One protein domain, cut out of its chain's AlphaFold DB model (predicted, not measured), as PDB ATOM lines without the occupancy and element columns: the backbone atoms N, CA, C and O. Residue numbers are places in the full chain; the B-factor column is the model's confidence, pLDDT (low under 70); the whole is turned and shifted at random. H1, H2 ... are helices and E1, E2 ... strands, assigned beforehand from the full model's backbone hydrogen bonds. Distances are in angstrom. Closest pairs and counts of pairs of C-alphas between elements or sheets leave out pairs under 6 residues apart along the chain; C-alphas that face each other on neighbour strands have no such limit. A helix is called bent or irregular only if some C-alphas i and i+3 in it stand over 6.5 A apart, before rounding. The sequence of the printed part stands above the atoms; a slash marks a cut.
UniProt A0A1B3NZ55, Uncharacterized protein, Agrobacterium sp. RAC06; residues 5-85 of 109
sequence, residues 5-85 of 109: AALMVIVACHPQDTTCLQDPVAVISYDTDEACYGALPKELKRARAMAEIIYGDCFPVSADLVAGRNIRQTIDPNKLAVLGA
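What this domain is: This is residues 5 to 85 of the 109 residues of an uncharacterized protein of Agrobacterium sp. RAC06 (UniProt A0A1B3NZ55). A twisted four-stranded antiparallel sheet, ordered E3, E1, E2, E4, has the long helix H1 over one face, making two layers. The short helices H2 and H3 lie toward opposite ends of the elongated body. The printed part has 81 residues with three named helices and four named strands, in the order E1, E2, H1, E3, H2, E4, H3, a mixed class. It is compact, with a radius of gyration of the C-alphas of 13.1 A and spans of 40 by 20 by 19 A.

How they stand to each other: E1, residues 5 to 13, and E3, residues 53 to 62, are antiparallel neighbours, with N 7 and O 59 2.8 A apart. E2, residues 26 to 30, forms a hairpin with E1, with N 8 and O 28 2.8 A apart. E4, residues 72 to 74, is the antiparallel neighbour of E2, with N 73 and O 27 3.0 A apart. H1, residues 33 to 48, is on the sheet at a height of 8.3 A, over E3 and E1, along the strands; the closest C-alphas of H1 and E3 are those of Cys 36 and Cys 58, 6.0 A apart. E2, H1 and E3 form a split strand-helix-strand unit, two same-way strands with E1 between them, and a right-handed crossover. H2, residues 63 to 66, only grazes the sheet; H3, residues 77 to 84, is only just on it, with 5 pairs of C-alphas within 10 A, and only grazes it. O i to N i+4 pairs within hydrogen-bond range number 10 of 12 in H1 and 1 of 4 in H3, where 4 of 5 O i to N i+3 pairs are; H2 is too short for an i+4 pair.

Where its parts are: E1 begins at C-alpha 5 (194.195, 171.162, 170.363) and is 26.1 A long; E3 is 29.2 A. H1, 22.1 A, is irregular, with C-alphas 38 and 41 7.1 A apart. H3 ends at C-alpha 84 (175.036, 148.402, 153.920).

The domain as a whole: The C-alphas farthest apart, of Asp 64 and Ala 85, are 40.1 A apart. The printed part has no cut; the link from E1 to E2 is long, the others tight. The pLDDT is under 70 at residues 18, 67 to 70 and 83 to 85.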
ATOM      1  N   ALA A   5     194.302 171.729 171.700       85.19
ATOM      2  CA  ALA A   5     194.195 171.162 170.363       85.19
ATOM      3  C   ALA A   5     192.773 170.614 170.175       85.19
ATOM      4  O   ALA A   5     191.987 170.579 171.122       85.19
ATOM      5  N   ALA A   6     192.423 170.163 168.975       88.81
ATOM      6  CA  ALA A   6     191.112 169.584 168.707       88.81
ATOM      7  C   ALA A   6     191.217 168.267 167.934       88.81
ATOM      8  O   ALA A   6     192.051 168.107 167.043       88.81
ATOM      9  N   LEU A   7     190.347 167.318 168.267       89.62
ATOM     10  CA  LEU A   7     190.169 166.074 167.531       89.62
ATOM     11  C   LEU A   7     188.833 166.100 166.804       89.62
ATOM     12  O   LEU A   7     187.781 166.157 167.429       89.62
ATOM     13  N   MET A   8     188.875 165.991 165.485       92.00
ATOM     14  CA  MET A   8     187.699 165.687 164.687       92.00
ATOM     15  C   MET A   8     187.481 164.183 164.692       92.00
ATOM     16  O   MET A   8     188.344 163.439 164.220       92.00
ATOM     17  N   VAL A   9     186.330 163.741 165.178       90.62
ATOM     18  CA  VAL A   9     185.930 162.333 165.144       90.62
ATOM     19  C   VAL A   9     184.707 162.211 164.258       90.62
ATOM     20  O   VAL A   9     183.721 162.911 164.465       90.62
ATOM     21  N   ILE A  10     184.780 161.332 163.264       89.38
ATOM     22  CA  ILE A  10     183.705 161.055 162.315       89.38
ATOM     23  C   ILE A  10     183.292 159.597 162.481       89.38
ATOM     24  O   ILE A  10     184.124 158.702 162.346       89.38
ATOM     25  N   VAL A  11     182.011 159.356 162.734       89.62
ATOM     26  CA  VAL A  11     181.404 158.028 162.879       89.62
ATOM     27  C   VAL A  11     180.336 157.828 161.810       89.62
ATOM     28  O   VAL A  11     179.607 158.757 161.461       89.62
ATOM     29  N   ALA A  12     180.245 156.613 161.280       87.88
ATOM     30  CA  ALA A  12     179.140 156.208 160.422       87.88
ATOM     31  C   ALA A  12     178.146 155.400 161.246       87.88
ATOM     32  O   ALA A  12     178.550 154.598 162.090       87.88
ATOM     33  N   CYS A  13     176.861 155.615 160.993       83.62
ATOM     34  CA  CYS A  13     175.794 154.892 161.666       83.62
ATOM     35  C   CYS A  13     174.920 154.168 160.659       83.62
ATOM     36  O   CYS A  13     174.835 154.544 159.488       83.62
ATOM     37  N   HIS A  14     174.307 153.092 161.119       80.88
ATOM     38  CA  HIS A  14     173.420 152.300 160.307       80.88
ATOM     39  C   HIS A  14     172.062 153.019 160.176       80.88
ATOM     40  O   HIS A  14     171.567 153.612 161.144       80.88
ATOM     41  N   PRO A  15     171.456 153.024 158.976       73.94
ATOM     42  CA  PRO A  15     170.291 153.857 158.694       73.94
ATOM     43  C   PRO A  15     168.998 153.451 159.406       73.94
ATOM     44  O   PRO A  15     168.070 154.255 159.447       73.94
ATOM     45  N   GLN A  16     168.914 152.235 159.954       71.00
ATOM     46  CA  GLN A  16     167.655 151.674 160.470       71.00
ATOM     47  C   GLN A  16     167.573 151.549 161.999       71.00
ATOM     48  O   GLN A  16     166.477 151.569 162.545       71.00
ATOM     49  N   ASP A  17     168.691 151.409 162.709       71.62
ATOM     50  CA  ASP A  17     168.724 150.983 164.121       71.62
ATOM     51  C   ASP A  17     169.531 151.928 165.025       71.62
ATOM     52  O   ASP A  17     169.842 151.567 166.152       71.62
ATOM     53  N   THR A  18     169.861 153.135 164.542       68.19
ATOM     54  CA  THR A  18     170.639 154.183 165.245       68.19
ATOM     55  C   THR A  18     171.992 153.730 165.807       68.19
ATOM     56  O   THR A  18     172.663 154.499 166.499       68.19
ATOM     57  N   THR A  19     172.444 152.517 165.475       79.00
ATOM     58  CA  THR A  19     173.728 151.983 165.913       79.00
ATOM     59  C   THR A  19     174.849 152.575 165.069       79.00
ATOM     60  O   THR A  19     174.770 152.657 163.843       79.00
ATOM     61  N   CYS A  20     175.910 153.031 165.730       80.94
ATOM     62  CA  CYS A  20     177.089 153.572 165.067       80.94
ATOM     63  C   CYS A  20     178.230 152.567 165.098       80.94
ATOM     64  O   CYS A  20     178.342 151.748 166.013       80.94
ATOM     65  N   LEU A  21     179.089 152.639 164.090       81.00
ATOM     66  CA  LEU A  21     180.277 151.813 164.028       81.00
ATOM     67  C   LEU A  21     181.176 152.116 165.235       81.00
ATOM     68  O   LEU A  21     181.420 153.278 165.556       81.00
ATOM     69  N   GLN A  22     181.656 151.063 165.903       77.12
ATOM     70  CA  GLN A  22     182.549 151.202 167.061       77.12
ATOM     71  C   GLN A  22     183.868 151.879 166.678       77.12
ATOM     72  O   GLN A  22     184.379 152.709 167.426       77.12
ATOM     73  N   ASP A  23     184.387 151.542 165.496       79.94
ATOM     74  CA  ASP A  23     185.563 152.191 164.934       79.94
ATOM     75  C   ASP A  23     185.134 153.480 164.208       79.94
ATOM     76  O   ASP A  23     184.304 153.419 163.291       79.94
ATOM     77  N   PRO A  24     185.697 154.652 164.553       81.56
ATOM     78  CA  PRO A  24     185.424 155.878 163.823       81.56
ATOM     79  C   PRO A  24     185.920 155.767 162.379       81.56
ATOM     80  O   PRO A  24     186.995 155.242 162.087       81.56
ATOM     81  N   VAL A  25     185.138 156.328 161.462       84.62
ATOM     82  CA  VAL A  25     185.455 156.410 160.035       84.62
ATOM     83  C   VAL A  25     186.684 157.268 159.804       84.62
ATOM     84  O   VAL A  25     187.514 156.942 158.951       84.62
ATOM     85  N   ALA A  26     186.801 158.355 160.566       86.56
ATOM     86  CA  ALA A  26     188.001 159.163 160.590       86.56
ATOM     87  C   ALA A  26     188.247 159.796 161.959       86.56
ATOM     88  O   ALA A  26     187.314 160.230 162.634       86.56
ATOM     89  N   VAL A  27     189.525 159.893 162.322       88.44
ATOM     90  CA  VAL A  27     190.006 160.693 163.456       88.44
ATOM     91  C   VAL A  27     191.116 161.596 162.941       88.44
ATOM     92  O   VAL A  27     192.076 161.085 162.357       88.44
ATOM     93  N   ILE A  28     190.962 162.912 163.107       88.62
ATOM     94  CA  ILE A  28     191.883 163.931 162.585       88.62
ATOM     95  C   ILE A  28     192.242 164.920 163.695       88.62
ATOM     96  O   ILE A  28     191.352 165.502 164.306       88.62
ATOM     97  N   SER A  29     193.532 165.134 163.940       89.88
ATOM     98  CA  SER A  29     194.020 166.139 164.893       89.88
ATOM     99  C   SER A  29     194.230 167.514 164.251       89.88
ATOM    100  O   SER A  29     194.744 167.602 163.136       89.88
ATOM    101  N   TYR A  30     193.890 168.573 164.986       89.38
ATOM    102  CA  TYR A  30     194.086 169.980 164.632       89.38
ATOM    103  C   TYR A  30     194.703 170.752 165.798       89.38
ATOM    104  O   TYR A  30     194.456 170.430 166.960       89.38
ATOM    105  N   ASP A  31     195.454 171.804 165.478       87.44
ATOM    106  CA  ASP A  31     196.126 172.641 166.477       87.44
ATOM    107  C   ASP A  31     195.170 173.585 167.219       87.44
ATOM    108  O   ASP A  31     195.486 174.000 168.325       87.44
ATOM    109  N   THR A  32     194.013 173.921 166.633       88.06
ATOM    110  CA  THR A  32     192.968 174.734 167.279       88.06
ATOM    111  C   THR A  32     191.571 174.192 166.975       88.06
ATOM    112  O   THR A  32     191.355 173.453 166.005       88.06
ATOM    113  N   ASP A  33     190.603 174.561 167.804       89.31
ATOM    114  CA  ASP A  33     189.183 174.281 167.616       89.31
ATOM    115  C   ASP A  33     188.617 174.982 166.378       89.31
ATOM    116  O   ASP A  33     187.880 174.351 165.615       89.31
ATOM    117  N   GLU A  34     189.016 176.223 166.084       90.88
ATOM    118  CA  GLU A  34     188.555 176.912 164.870       90.88
ATOM    119  C   GLU A  34     189.044 176.216 163.599       90.88
ATOM    120  O   GLU A  34     188.293 176.096 162.627       90.88
ATOM    121  N   ALA A  35     190.280 175.706 163.606       90.62
ATOM    122  CA  ALA A  35     190.813 174.924 162.497       90.62
ATOM    123  C   ALA A  35     190.014 173.624 162.295       90.62
ATOM    124  O   ALA A  35     189.705 173.259 161.156       90.62
ATOM    125  N   CYS A  36     189.626 172.965 163.389       92.81
ATOM    126  CA  CYS A  36     188.804 171.760 163.345       92.81
ATOM    127  C   CYS A  36     187.404 172.045 162.782       92.81
ATOM    128  O   CYS A  36     187.006 171.447 161.778       92.81
ATOM    129  N   TYR A  37     186.669 172.999 163.361       93.19
ATOM    130  CA  TYR A  37     185.314 173.337 162.910       93.19
ATOM    131  C   TYR A  37     185.296 173.913 161.490       93.19
ATOM    132  O   TYR A  37     184.384 173.614 160.718       93.19
ATOM    133  N   GLY A  38     186.324 174.669 161.092       94.38
ATOM    134  CA  GLY A  38     186.477 175.161 159.721       94.38
ATOM    135  C   GLY A  38     186.685 174.040 158.695       94.38
ATOM    136  O   GLY A  38     186.198 174.127 157.565       94.38
ATOM    137  N   ALA A  39     187.367 172.957 159.079       93.56
ATOM    138  CA  ALA A  39     187.582 171.791 158.224       93.56
ATOM    139  C   ALA A  39     186.393 170.810 158.212       93.56
ATOM    140  O   ALA A  39     186.229 170.057 157.243       93.56
ATOM    141  N   LEU A  40     185.539 170.839 159.242       91.81
ATOM    142  CA  LEU A  40     184.460 169.872 159.462       91.81
ATOM    143  C   LEU A  40     183.525 169.691 158.250       91.81
ATOM    144  O   LEU A  40     183.334 168.548 157.826       91.81
ATOM    145  N   PRO A  41     183.003 170.748 157.590       92.75
ATOM    146  CA  PRO A  41     182.107 170.570 156.446       92.75
ATOM    147  C   PRO A  41     182.765 169.844 155.268       92.75
ATOM    148  O   PRO A  41     182.105 169.111 154.527       92.75
ATOM    149  N   LYS A  42     184.072 170.050 155.069       93.06
ATOM    150  CA  LYS A  42     184.833 169.423 153.985       93.06
ATOM    151  C   LYS A  42     185.081 167.947 154.274       93.06
ATOM    152  O   LYS A  42     184.896 167.125 153.378       93.06
ATOM    153  N   GLU A  43     185.466 167.610 155.499       90.56
ATOM    154  CA  GLU A  43     185.717 166.219 155.887       90.56
ATOM    155  C   GLU A  43     184.416 165.410 155.970       90.56
ATOM    156  O   GLU A  43     184.379 164.290 155.467       90.56
ATOM    157  N   LEU A  44     183.306 165.998 156.438       89.94
ATOM    158  CA  LEU A  44     181.984 165.357 156.386       89.94
ATOM    159  C   LEU A  44     181.534 165.059 154.951       89.94
ATOM    160  O   LEU A  44     181.014 163.978 154.681       89.94
ATOM    161  N   LYS A  45     181.755 165.980 154.001       89.56
ATOM    162  CA  LYS A  45     181.481 165.719 152.574       89.56
ATOM    163  C   LYS A  45     182.315 164.560 152.040       89.56
ATOM    164  O   LYS A  45     181.802 163.741 151.285       89.56
ATOM    165  N   ARG A  46     183.588 164.491 152.433       85.94
ATOM    166  CA  ARG A  46     184.496 163.412 152.034       85.94
ATOM    167  C   ARG A  46     184.049 162.071 152.615       85.94
ATOM    168  O   ARG A  46     184.043 161.074 151.906       85.94
ATOM    169  N   ALA A  47     183.617 162.072 153.872       84.88
ATOM    170  CA  ALA A  47     183.123 160.890 154.555       84.88
ATOM    171  C   ALA A  47     181.824 160.363 153.929       84.88
ATOM    172  O   ALA A  47     181.694 159.157 153.752       84.88
ATOM    173  N   ARG A  48     180.898 161.246 153.517       84.06
ATOM    174  CA  ARG A  48     179.612 160.868 152.887       84.06
ATOM    175  C   ARG A  48     179.761 160.081 151.587       84.06
ATOM    176  O   ARG A  48     178.832 159.393 151.188       84.06
ATOM    177  N   ALA A  49     180.919 160.155 150.934       81.19
ATOM    178  CA  ALA A  49     181.216 159.295 149.791       81.19
ATOM    179  C   ALA A  49     181.351 157.810 150.180       81.19
ATOM    180  O   ALA A  49     181.351 156.955 149.300       81.19
ATOM    181  N   MET A  50     181.491 157.505 151.475       76.12
ATOM    182  CA  MET A  50     181.757 156.165 151.996       76.12
ATOM    183  C   MET A  50     180.590 155.570 152.805       76.12
ATOM    184  O   MET A  50     180.494 154.350 152.888       76.12
ATOM    185  N   ALA A  51     179.719 156.392 153.402       76.69
ATOM    186  CA  ALA A  51     178.531 155.941 154.137       76.69
ATOM    187  C   ALA A  51     177.399 156.985 154.089       76.69
ATOM    188  O   ALA A  51     177.655 158.186 153.981       76.69
ATOM    189  N   GLU A  52     176.148 156.525 154.180       76.50
ATOM    190  CA  GLU A  52     174.954 157.365 154.003       76.50
ATOM    191  C   GLU A  52     174.644 158.230 155.236       76.50
ATOM    192  O   GLU A  52     174.413 159.436 155.108       76.50
ATOM    193  N   ILE A  53     174.714 157.643 156.437       82.94
ATOM    194  CA  ILE A  53     174.547 158.365 157.704       82.94
ATOM    195  C   ILE A  53     175.900 158.533 158.379       82.94
ATOM    196  O   ILE A  53     176.540 157.565 158.790       82.94
ATOM    197  N   ILE A  54     176.322 159.790 158.505       87.31
ATOM    198  CA  ILE A  54     177.599 160.163 159.104       87.31
ATOM    199  C   ILE A  54     177.402 161.318 160.067       87.31
ATOM    200  O   ILE A  54     176.820 162.345 159.708       87.31
ATOM    201  N   TYR A  55     177.980 161.163 161.251       86.75
ATOM    202  CA  TYR A  55     178.114 162.212 162.246       86.75
ATOM    203  C   TYR A  55     179.585 162.529 162.434       86.75
ATOM    204  O   TYR A  55     180.437 161.646 162.371       86.75
ATOM    205  N   GLY A  56     179.893 163.794 162.666       90.75
ATOM    206  CA  GLY A  56     181.236 164.182 163.043       90.75
ATOM    207  C   GLY A  56     181.217 165.452 163.858       90.75
ATOM    208  O   GLY A  56     180.391 166.331 163.608       90.75
ATOM    209  N   ASP A  57     182.120 165.516 164.823       92.25
ATOM    210  CA  ASP A  57     182.258 166.646 165.728       92.25
ATOM    211  C   ASP A  57     183.727 166.865 166.100       92.25
ATOM    212  O   ASP A  57     184.576 165.982 165.920       92.25
ATOM    213  N   CYS A  58     184.014 168.066 166.584       91.62
ATOM    214  CA  CYS A  58     185.314 168.503 167.053       91.62
ATOM    215  C   CYS A  58     185.343 168.511 168.579       91.62
ATOM    216  O   CYS A  58     184.569 169.205 169.230       91.62
ATOM    217  N   PHE A  59     186.280 167.766 169.150       90.00
ATOM    218  CA  PHE A  59     186.462 167.644 170.588       90.00
ATOM    219  C   PHE A  59     187.728 168.392 171.007       90.00
ATOM    220  O   PHE A  59     188.815 168.009 170.563       90.00
ATOM    221  N   PRO A  60     187.632 169.434 171.853       88.50
ATOM    222  CA  PRO A  60     188.813 170.087 172.395       88.50
ATOM    223  C   PRO A  60     189.556 169.115 173.319       88.50
ATOM    224  O   PRO A  60     188.968 168.480 174.197       88.50
ATOM    225  N   VAL A  61     190.863 168.991 173.120       86.44
ATOM    226  CA  VAL A  61     191.757 168.125 173.888       86.44
ATOM    227  C   VAL A  61     192.989 168.901 174.344       86.44
ATOM    228  O   VAL A  61     193.366 169.917 173.762       86.44
ATOM    229  N   SER A  62     193.646 168.412 175.396       83.44
ATOM    230  CA  SER A  62     194.954 168.949 175.785       83.44
ATOM    231  C   SER A  62     195.962 168.709 174.663       83.44
ATOM    232  O   SER A  62     196.099 167.574 174.197       83.44
ATOM    233  N   ALA A  63     196.696 169.748 174.261       79.25
ATOM    234  CA  ALA A  63     197.732 169.617 173.246       79.25
ATOM    235  C   ALA A  63     198.815 168.619 173.665       79.25
ATOM    236  O   ALA A  63     199.351 167.934 172.806       79.25
ATOM    237  N   ASP A  64     199.074 168.440 174.963       78.88
ATOM    238  CA  ASP A  64     200.059 167.468 175.453       78.88
ATOM    239  C   ASP A  64     199.673 166.014 175.119       78.88
ATOM    240  O   ASP A  64     200.544 165.159 174.968       78.88
ATOM    241  N   LEU A  65     198.375 165.719 174.953       76.06
ATOM    242  CA  LEU A  65     197.888 164.383 174.575       76.06
ATOM    243  C   LEU A  65     198.086 164.078 173.083       76.06
ATOM    244  O   LEU A  65     198.121 162.913 172.683       76.06
ATOM    245  N   VAL A  66     198.220 165.120 172.262       72.81
ATOM    246  CA  VAL A  66     198.429 165.043 170.807       72.81
ATOM    247  C   VAL A  66     199.796 165.581 170.375       72.81
ATOM    248  O   VAL A  66     200.143 165.504 169.198       72.81
ATOM    249  N   ALA A  67     200.618 166.060 171.310       67.31
ATOM    250  CA  ALA A  67     201.925 166.637 171.041       67.31
ATOM    251  C   ALA A  67     202.824 165.615 170.329       67.31
ATOM    252  O   ALA A  67     203.083 164.518 170.824       67.31
ATOM    253  N   GLY A  68     203.279 165.970 169.123       64.62
ATOM    254  CA  GLY A  68     204.092 165.096 168.273       64.62
ATOM    255  C   GLY A  68     203.315 163.985 167.550       64.62
ATOM    256  O   GLY A  68     203.936 163.140 166.906       64.62
ATOM    257  N   ARG A  69     201.977 163.970 167.619       69.31
ATOM    258  CA  ARG A  69     201.118 162.978 166.962       69.31
ATOM    259  C   ARG A  69     200.183 163.644 165.958       69.31
ATOM    260  O   ARG A  69     199.180 164.236 166.329       69.31
ATOM    261  N   ASN A  70     200.468 163.450 164.672       69.56
ATOM    262  CA  ASN A  70     199.485 163.692 163.618       69.56
ATOM    263  C   ASN A  70     198.605 162.451 163.483       69.56
ATOM    264  O   ASN A  70     199.008 161.451 162.884       69.56
ATOM    265  N   ILE A  71     197.419 162.496 164.082       72.00
ATOM    266  CA  ILE A  71     196.476 161.383 164.037       72.00
ATOM    267  C   ILE A  71     195.604 161.603 162.813       72.00
ATOM    268  O   ILE A  71     194.773 162.502 162.798       72.00
ATOM    269  N   ARG A  72     195.819 160.793 161.776       77.00
ATOM    270  CA  ARG A  72     194.888 160.649 160.660       77.00
ATOM    271  C   ARG A  72     194.595 159.174 160.478       77.00
ATOM    272  O   ARG A  72     195.415 158.437 159.940       77.00
ATOM    273  N   GLN A  73     193.440 158.750 160.965       78.56
ATOM    274  CA  GLN A  73     192.963 157.383 160.799       78.56
ATOM    275  C   GLN A  73     191.799 157.375 159.818       78.56
ATOM    276  O   GLN A  73     190.998 158.306 159.798       78.56
ATOM    277  N   THR A  74     191.748 156.364 158.959       77.50
ATOM    278  CA  THR A  74     190.655 156.149 158.009       77.50
ATOM    279  C   THR A  74     190.306 154.674 158.034       77.50
ATOM    280  O   THR A  74     191.204 153.832 158.033       77.50
ATOM    281  N   ILE A  75     189.018 154.366 158.113       74.06
ATOM    282  CA  ILE A  75     188.552 152.985 158.195       74.06
ATOM    283  C   ILE A  75     188.596 152.273 156.833       74.06
ATOM    284  O   ILE A  75     188.433 152.895 155.783       74.06
ATOM    285  N   ASP A  76     188.808 150.954 156.857       76.06
ATOM    286  CA  ASP A  76     188.789 150.090 155.673       76.06
ATOM    287  C   ASP A  76     187.388 150.078 155.013       76.06
ATOM    288  O   ASP A  76     186.397 149.811 155.703       76.06
ATOM    289  N   PRO A  77     187.275 150.302 153.688       74.25
ATOM    290  CA  PRO A  77     186.011 150.217 152.953       74.25
ATOM    291  C   PRO A  77     185.243 148.901 153.149       74.25
ATOM    292  O   PRO A  77     184.014 148.896 153.155       74.25
ATOM    293  N   ASN A  78     185.937 147.783 153.361       77.12
ATOM    294  CA  ASN A  78     185.305 146.489 153.618       77.12
ATOM    295  C   ASN A  78     184.594 146.456 154.975       77.12
ATOM    296  O   ASN A  78     183.547 145.826 155.105       77.12
ATOM    297  N   LYS A  79     185.122 147.163 155.984       73.50
ATOM    298  CA  LYS A  79     184.438 147.322 157.276       73.50
ATOM    299  C   LYS A  79     183.189 148.198 157.143       73.50
ATOM    300  O   LYS A  79     182.219 147.975 157.857       73.50
ATOM    301  N   LEU A  80     183.195 149.153 156.212       72.38
ATOM    302  CA  LEU A  80     182.036 150.003 155.922       72.38
ATOM    303  C   LEU A  80     180.924 149.260 155.180       72.38
ATOM    304  O   LEU A  80     179.755 149.561 155.398       72.38
ATOM    305  N   ALA A  81     181.256 148.259 154.360       73.38
ATOM    306  CA  ALA A  81     180.264 147.460 153.640       73.38
ATOM    307  C   ALA A  81     179.273 146.741 154.578       73.38
ATOM    308  O   ALA A  81     178.124 146.515 154.200       73.38
ATOM    309  N   VAL A  82     179.681 146.445 155.818       71.12
ATOM    310  CA  VAL A  82     178.817 145.857 156.857       71.12
ATOM    311  C   VAL A  82     177.642 146.777 157.213       71.12
ATOM    312  O   VAL A  82     176.569 146.283 157.536       71.12
ATOM    313  N   LEU A  83     177.797 148.100 157.084       66.81
ATOM    314  CA  LEU A  83     176.719 149.071 157.321       66.81
ATOM    315  C   LEU A  83     175.657 149.076 156.212       66.81
ATOM    316  O   LEU A  83     174.563 149.586 156.423       66.81
ATOM    317  N   GLY A  84     175.983 148.557 155.026       62.81
ATOM    318  CA  GLY A  84     175.036 148.402 153.920       62.81
ATOM    319  C   GLY A  84     174.347 147.036 153.900       62.81
ATOM    320  O   GLY A  84     173.483 146.802 153.054       62.81
ATOM    321  N   ALA A  85     174.738 146.117 154.788       65.19
ATOM    322  CA  ALA A  85     174.122 144.805 154.868       65.19
ATOM    323  C   ALA A  85     172.733 144.922 155.522       65.19
ATOM    324  O   ALA A  85     172.602 145.564 156.562       65.19
TER     325      ALA A  85